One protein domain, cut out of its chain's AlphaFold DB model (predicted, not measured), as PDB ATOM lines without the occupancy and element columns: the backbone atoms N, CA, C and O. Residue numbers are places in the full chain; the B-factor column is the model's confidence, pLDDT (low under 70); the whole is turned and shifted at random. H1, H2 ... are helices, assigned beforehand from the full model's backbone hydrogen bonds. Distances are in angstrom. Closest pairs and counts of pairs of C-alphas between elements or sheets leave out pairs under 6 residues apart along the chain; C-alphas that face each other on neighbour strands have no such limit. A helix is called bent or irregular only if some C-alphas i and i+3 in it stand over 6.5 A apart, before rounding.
ATOM      1  N   MET A  71     139.212 182.328 138.315       71.81
ATOM      2  CA  MET A  71     139.593 182.920 139.592       71.81
ATOM      3  C   MET A  71     140.819 182.165 140.096       71.81
ATOM      4  O   MET A  71     140.825 180.931 140.146       71.81
ATOM      5  N   SER A  72     141.883 182.898 140.399       83.12
ATOM      6  CA  SER A  72     143.005 182.318 141.117       83.12
ATOM      7  C   SER A  72     142.516 181.787 142.474       83.12
ATOM      8  O   SER A  72     141.503 182.266 142.994       83.12
ATOM      9  N   PRO A  73     143.223 180.824 143.092       78.56
ATOM     10  CA  PRO A  73     142.846 180.331 144.415       78.56
ATOM     11  C   PRO A  73     142.686 181.447 145.459       78.56
ATOM     12  O   PRO A  73     141.808 181.352 146.306       78.56
ATOM     13  N   GLY A  74     143.490 182.516 145.369       85.88
ATOM     14  CA  GLY A  74     143.377 183.683 146.248       85.88
ATOM     15  C   GLY A  74     142.095 184.480 146.013       85.88
ATOM     16  O   GLY A  74     141.375 184.761 146.959       85.88
ATOM     17  N   GLU A  75     141.751 184.759 144.756       87.12
ATOM     18  CA  GLU A  75     140.517 185.490 144.421       87.12
ATOM     19  C   GLU A  75     139.253 184.708 144.805       87.12
ATOM     20  O   GLU A  75     138.252 185.303 145.201       87.12
ATOM     21  N   MET A  76     139.292 183.375 144.705       83.31
ATOM     22  CA  MET A  76     138.197 182.518 145.159       83.31
ATOM     23  C   MET A  76     138.057 182.558 146.687       83.31
ATOM     24  O   MET A  76     136.946 182.714 147.189       83.31
ATOM     25  N   LEU A  77     139.177 182.494 147.415       88.69
ATOM     26  CA  LEU A  77     139.219 182.608 148.874       88.69
ATOM     27  C   LEU A  77     138.678 183.969 149.349       88.69
ATOM     28  O   LEU A  77     137.852 184.026 150.254       88.69
ATOM     29  N   ASP A  78     139.089 185.059 148.698       89.56
ATOM     30  CA  ASP A  78     138.632 186.417 149.011       89.56
ATOM     31  C   ASP A  78     137.122 186.575 148.767       89.56
ATOM     32  O   ASP A  78     136.410 187.180 149.572       89.56
ATOM     33  N   ALA A  79     136.611 185.998 147.675       90.19
ATOM     34  CA  ALA A  79     135.182 185.994 147.380       90.19
ATOM     35  C   ALA A  79     134.377 185.196 148.421       90.19
ATOM     36  O   ALA A  79     133.289 185.622 148.817       90.19
ATOM     37  N   GLU A  80     134.908 184.063 148.886       90.75
ATOM     38  CA  GLU A  80     134.301 183.271 149.959       90.75
ATOM     39  C   GLU A  80     134.292 184.028 151.291       90.75
ATOM     40  O   GLU A  80     133.246 184.084 151.941       90.75
ATOM     41  N   TYR A  81     135.403 184.674 151.666       92.50
ATOM     42  CA  TYR A  81     135.478 185.499 152.877       92.50
ATOM     43  C   TYR A  81     134.471 186.642 152.856       92.50
ATOM     44  O   TYR A  81     133.750 186.833 153.832       92.50
ATOM     45  N   LYS A  82     134.369 187.358 151.734       93.56
ATOM     46  CA  LYS A  82     133.406 188.451 151.593       93.56
ATOM     47  C   LYS A  82     131.965 187.964 151.747       93.56
ATOM     48  O   LYS A  82     131.161 188.588 152.428       93.56
ATOM     49  N   LYS A  83     131.631 186.826 151.138       92.19
ATOM     50  CA  LYS A  83     130.296 186.235 151.274       92.19
ATOM     51  C   LYS A  83     130.009 185.805 152.714       92.19
ATOM     52  O   LYS A  83     128.872 185.894 153.164       92.19
ATOM     53  N   LEU A  84     131.025 185.326 153.430       91.94
ATOM     54  CA  LEU A  84     130.904 184.984 154.842       91.94
ATOM     55  C   LEU A  84     130.658 186.232 155.703       91.94
ATOM     56  O   LEU A  84     129.807 186.183 156.581       91.94
ATOM     57  N   GLU A  85     131.348 187.338 155.424       91.94
ATOM     58  CA  GLU A  85     131.140 188.632 156.088       91.94
ATOM     59  C   GLU A  85     129.699 189.129 155.904       91.94
ATOM     60  O   GLU A  85     129.013 189.399 156.886       91.94
ATOM     61  N   GLU A  86     129.180 189.109 154.672       92.81
ATOM     62  CA  GLU A  86     127.785 189.477 154.380       92.81
ATOM     63  C   GLU A  86     126.766 188.598 155.139       92.81
ATOM     64  O   GLU A  86     125.718 189.073 155.592       92.81
ATOM     65  N   LEU A  87     127.060 187.303 155.291       91.38
ATOM     66  CA  LEU A  87     126.222 186.379 156.058       91.38
ATOM     67  C   LEU A  87     126.293 186.638 157.564       91.38
ATOM     68  O   LEU A  87     125.290 186.446 158.243       91.38
ATOM     69  N   LEU A  88     127.449 187.054 158.085       91.38
ATOM     70  CA  LEU A  88     127.613 187.400 159.496       91.38
ATOM     71  C   LEU A  88     126.891 188.706 159.837       91.38
ATOM     72  O   LEU A  88     126.219 188.761 160.860       91.38
ATOM     73  N   ASP A  89     126.944 189.705 158.955       90.56
ATOM     74  CA  ASP A  89     126.244 190.984 159.144       90.56
ATOM     75  C   ASP A  89     124.715 190.837 159.146       90.56
ATOM     76  O   ASP A  89     124.001 191.613 159.782       90.56
ATOM     77  N   SER A  90     124.196 189.852 158.412       91.69
ATOM     78  CA  SER A  90     122.758 189.566 158.326       91.69
ATOM     79  C   SER A  90     122.296 188.434 159.249       91.69
ATOM     80  O   SER A  90     121.101 188.122 159.290       91.69
ATOM     81  N   ALA A  91     123.214 187.810 159.992       92.31
ATOM     82  CA  ALA A  91     122.897 186.730 160.911       92.31
ATOM     83  C   ALA A  91     122.209 187.254 162.183       92.31
ATOM     84  O   ALA A  91     122.591 188.295 162.711       92.31
ATOM     85  N   PRO A  92     121.235 186.513 162.744       94.25
ATOM     86  CA  PRO A  92     120.743 186.782 164.091       94.25
ATOM     87  C   PRO A  92     121.844 186.581 165.141       94.25
ATOM     88  O   PRO A  92     122.589 185.601 165.053       94.25
ATOM     89  N   ASP A  93     121.870 187.421 166.179       91.06
ATOM     90  CA  ASP A  93     122.872 187.373 167.260       91.06
ATOM     91  C   ASP A  93     123.005 185.973 167.891       91.06
ATOM     92  O   ASP A  93     124.111 185.465 168.064       91.06
ATOM     93  N   GLU A  94     121.884 185.276 168.118       92.38
ATOM     94  CA  GLU A  94     121.877 183.909 168.673       92.38
ATOM     95  C   GLU A  94     122.684 182.914 167.812       92.38
ATOM     96  O   GLU A  94     123.261 181.944 168.310       92.38
ATOM     97  N   MET A  95     122.710 183.125 166.496       90.25
ATOM     98  CA  MET A  95     123.444 182.278 165.560       90.25
ATOM     99  C   MET A  95     124.943 182.600 165.597       90.25
ATOM    100  O   MET A  95     125.764 181.681 165.621       90.25
ATOM    101  N   VAL A  96     125.294 183.888 165.685       91.12
ATOM    102  CA  VAL A  96     126.681 184.355 165.846       91.12
ATOM    103  C   VAL A  96     127.286 183.802 167.137       91.12
ATOM    104  O   VAL A  96     128.382 183.239 167.106       91.12
ATOM    105  N   ASP A  97     126.546 183.848 168.244       92.25
ATOM    106  CA  ASP A  97     126.996 183.321 169.535       92.25
ATOM    107  C   ASP A  97     127.298 181.817 169.469       92.25
ATOM    108  O   ASP A  97     128.359 181.361 169.906       92.25
ATOM    109  N   LYS A  98     126.420 181.033 168.827       93.75
ATOM    110  CA  LYS A  98     126.642 179.591 168.610       93.75
ATOM    111  C   LYS A  98     127.885 179.312 167.764       93.75
ATOM    112  O   LYS A  98     128.597 178.336 168.020       93.75
ATOM    113  N   ILE A  99     128.163 180.147 166.759       92.31
ATOM    114  CA  ILE A  99     129.390 180.042 165.954       92.31
ATOM    115  C   ILE A  99     130.619 180.301 166.833       92.31
ATOM    116  O   ILE A  99     131.571 179.516 166.795       92.31
ATOM    117  N   VAL A 100     130.601 181.356 167.651       92.81
ATOM    118  CA  VAL A 100     131.707 181.703 168.557       92.81
ATOM    119  C   VAL A 100     131.979 180.574 169.554       92.81
ATOM    120  O   VAL A 100     133.130 180.157 169.709       92.81
ATOM    121  N   GLU A 101     130.938 180.013 170.176       93.56
ATOM    122  CA  GLU A 101     131.075 178.865 171.081       93.56
ATOM    123  C   GLU A 101     131.717 177.659 170.388       93.56
ATOM    124  O   GLU A 101     132.618 177.015 170.938       93.56
ATOM    125  N   ARG A 102     131.291 177.361 169.156       92.19
ATOM    126  CA  ARG A 102     131.850 176.253 168.379       92.19
ATOM    127  C   ARG A 102     133.329 176.473 168.063       92.19
ATOM    128  O   ARG A 102     134.105 175.526 168.184       92.19
ATOM    129  N   ILE A 103     133.725 177.694 167.695       92.12
ATOM    130  CA  ILE A 103     135.127 178.054 167.425       92.12
ATOM    131  C   ILE A 103     135.983 177.888 168.683       92.12
ATOM    132  O   ILE A 103     137.076 177.325 168.606       92.12
ATOM    133  N   ASN A 104     135.491 178.343 169.836       91.19
ATOM    134  CA  ASN A 104     136.217 178.214 171.097       91.19
ATOM    135  C   ASN A 104     136.412 176.741 171.479       91.19
ATOM    136  O   ASN A 104     137.539 176.331 171.744       91.19
ATOM    137  N   ARG A 105     135.364 175.911 171.368       92.44
ATOM    138  CA  ARG A 105     135.477 174.465 171.621       92.44
ATOM    139  C   ARG A 105     136.522 173.798 170.718       92.44
ATOM    140  O   ARG A 105     137.319 172.999 171.197       92.44
ATOM    141  N   LEU A 106     136.552 174.144 169.430       91.19
ATOM    142  CA  LEU A 106     137.532 173.589 168.487       91.19
ATOM    143  C   LEU A 106     138.972 174.016 168.811       91.19
ATOM    144  O   LEU A 106     139.898 173.217 168.658       91.19
ATOM    145  N   LYS A 107     139.181 175.255 169.276       87.31
ATOM    146  CA  LYS A 107     140.497 175.711 169.754       87.31
ATOM    147  C   LYS A 107     140.948 174.924 170.980       87.31
ATOM    148  O   LYS A 107     142.104 174.510 171.033       87.31
ATOM    149  N   ASP A 108     140.039 174.679 171.918       85.12
ATOM    150  CA  ASP A 108     140.335 173.934 173.142       85.12
ATOM    151  C   ASP A 108     140.662 172.459 172.851       85.12
ATOM    152  O   ASP A 108     141.597 171.901 173.427       85.12
ATOM    153  N   GLU A 109     139.933 171.834 171.923       81.44
ATOM    154  CA  GLU A 109     140.189 170.464 171.458       81.44
ATOM    155  C   GLU A 109     141.536 170.358 170.725       81.44
ATOM    156  O   GLU A 109     142.321 169.454 170.999       81.44
ATOM    157  N   SER A 110     141.857 171.319 169.851       73.88
ATOM    158  CA  SER A 110     143.132 171.333 169.123       73.88
ATOM    159  C   SER A 110     144.340 171.724 169.991       73.88
ATOM    160  O   SER A 110     145.476 171.447 169.603       73.88
ATOM    161  N   GLY A 111     144.121 172.401 171.121       69.62
ATOM    162  CA  GLY A 111     145.153 172.703 172.114       69.62
ATOM    163  C   GLY A 111     145.466 171.509 173.017       69.62
ATOM    164  O   GLY A 111     146.629 171.283 173.341       69.62
ATOM    165  N   ARG A 112     144.449 170.709 173.371       60.12
ATOM    166  CA  ARG A 112     144.608 169.477 174.162       60.12
ATOM    167  C   ARG A 112     145.411 168.405 173.429       60.12
ATOM    168  O   ARG A 112     146.328 167.847 174.015       60.12
ATOM    169  N   THR A 113     145.147 168.189 172.143       58.88
ATOM    170  CA  THR A 113     145.879 167.191 171.340       58.88
ATOM    171  C   THR A 113     147.357 167.526 171.132       58.88
ATOM    172  O   THR A 113     148.147 166.626 170.898       58.88
ATOM    173  N   LYS A 114     147.760 168.799 171.248       58.59
ATOM    174  CA  LYS A 114     149.169 169.230 171.172       58.59
ATOM    175  C   LYS A 114     149.915 169.187 172.508       58.59
ATOM    176  O   LYS A 114     151.118 169.409 172.517       58.59
ATOM    177  N   ALA A 115     149.205 169.005 173.621       57.78
ATOM    178  CA  ALA A 115     149.790 168.923 174.960       57.78
ATOM    179  C   ALA A 115     149.979 167.470 175.436       57.78
ATOM    180  O   ALA A 115     150.600 167.253 176.475       57.78
ATOM    181  N   GLU A 116     149.421 166.500 174.704       53.56
ATOM    182  CA  GLU A 116     149.482 165.060 174.997       53.56
ATOM    183  C   GLU A 116     150.486 164.288 174.104       53.56
ATOM    184  O   GLU A 116     150.681 163.097 174.335       53.56
ATOM    185  N   ASP A 117     151.153 164.972 173.162       45.78
ATOM    186  CA  ASP A 117     152.324 164.510 172.380       45.78
ATOM    187  C   ASP A 117     153.610 165.206 172.869       45.78
ATOM    188  O   ASP A 117     154.679 164.549 172.902       45.78
TER     189      ASP A 117
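This is residues 71 to 117 of the 117 residues of the protein "DUF5681 domain-containing protein" of Paraprevotella clara (UniProt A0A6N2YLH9). Two straight helices make an open V, lying nearly in one plane: H1 runs in to the corner, a tight link turns the chain, and H2 runs out again as the other, longer arm. The arms come near each other close to the corner, by the C-alphas of Leu 88 and Val 96, and the last residues, 113 to 117, trail on beyond the end of H2. The printed part has 47 residues with two named helices, H1 then H2, and no named strand; the class is all helix. It is extended, with a radius of gyration of the C-alphas of 15.1 A, and flat, spanning 40 by 33 by 6 A.

H1, residues 73 to 89, and H2, residues 93 to 112, are close but not clearly touching, with 1 pair of C-alphas within 8 A. Those closest C-alphas, of Leu 88 and Val 96, are 7.1 A apart, while the centres of the two helices are 19.8 A apart. Their lines stand at a steep tilt of 51 degrees, and they run opposite ways. Residues 80 to 87 of H1 stand free, and so do residues 100 to 117, of which 100 to 112 belong to H2. In H1 and H2 every O i to N i+4 pair is within hydrogen-bond range.

H1 begins at C-alpha 73, at (142.846, 180.331, 144.415), and measures 24.6 A from first to last C-alpha. H2 begins at C-alpha 93, at (122.872, 187.373, 167.260), and ends 29.0 A away at C-alpha 112, at (144.608, 169.477, 174.162). Neither helix is bent.

The two C-alphas farthest apart, those of Ser 90 and Asp 117, are 41.2 A apart. The printed part has no cut, and the link from H1 to H2, 3 residues, is tight. Residue 117 is the chain's last. The mean pLDDT of the printed part is 84.6, and the model's confidence is low, under 70, at residues 111 to 117.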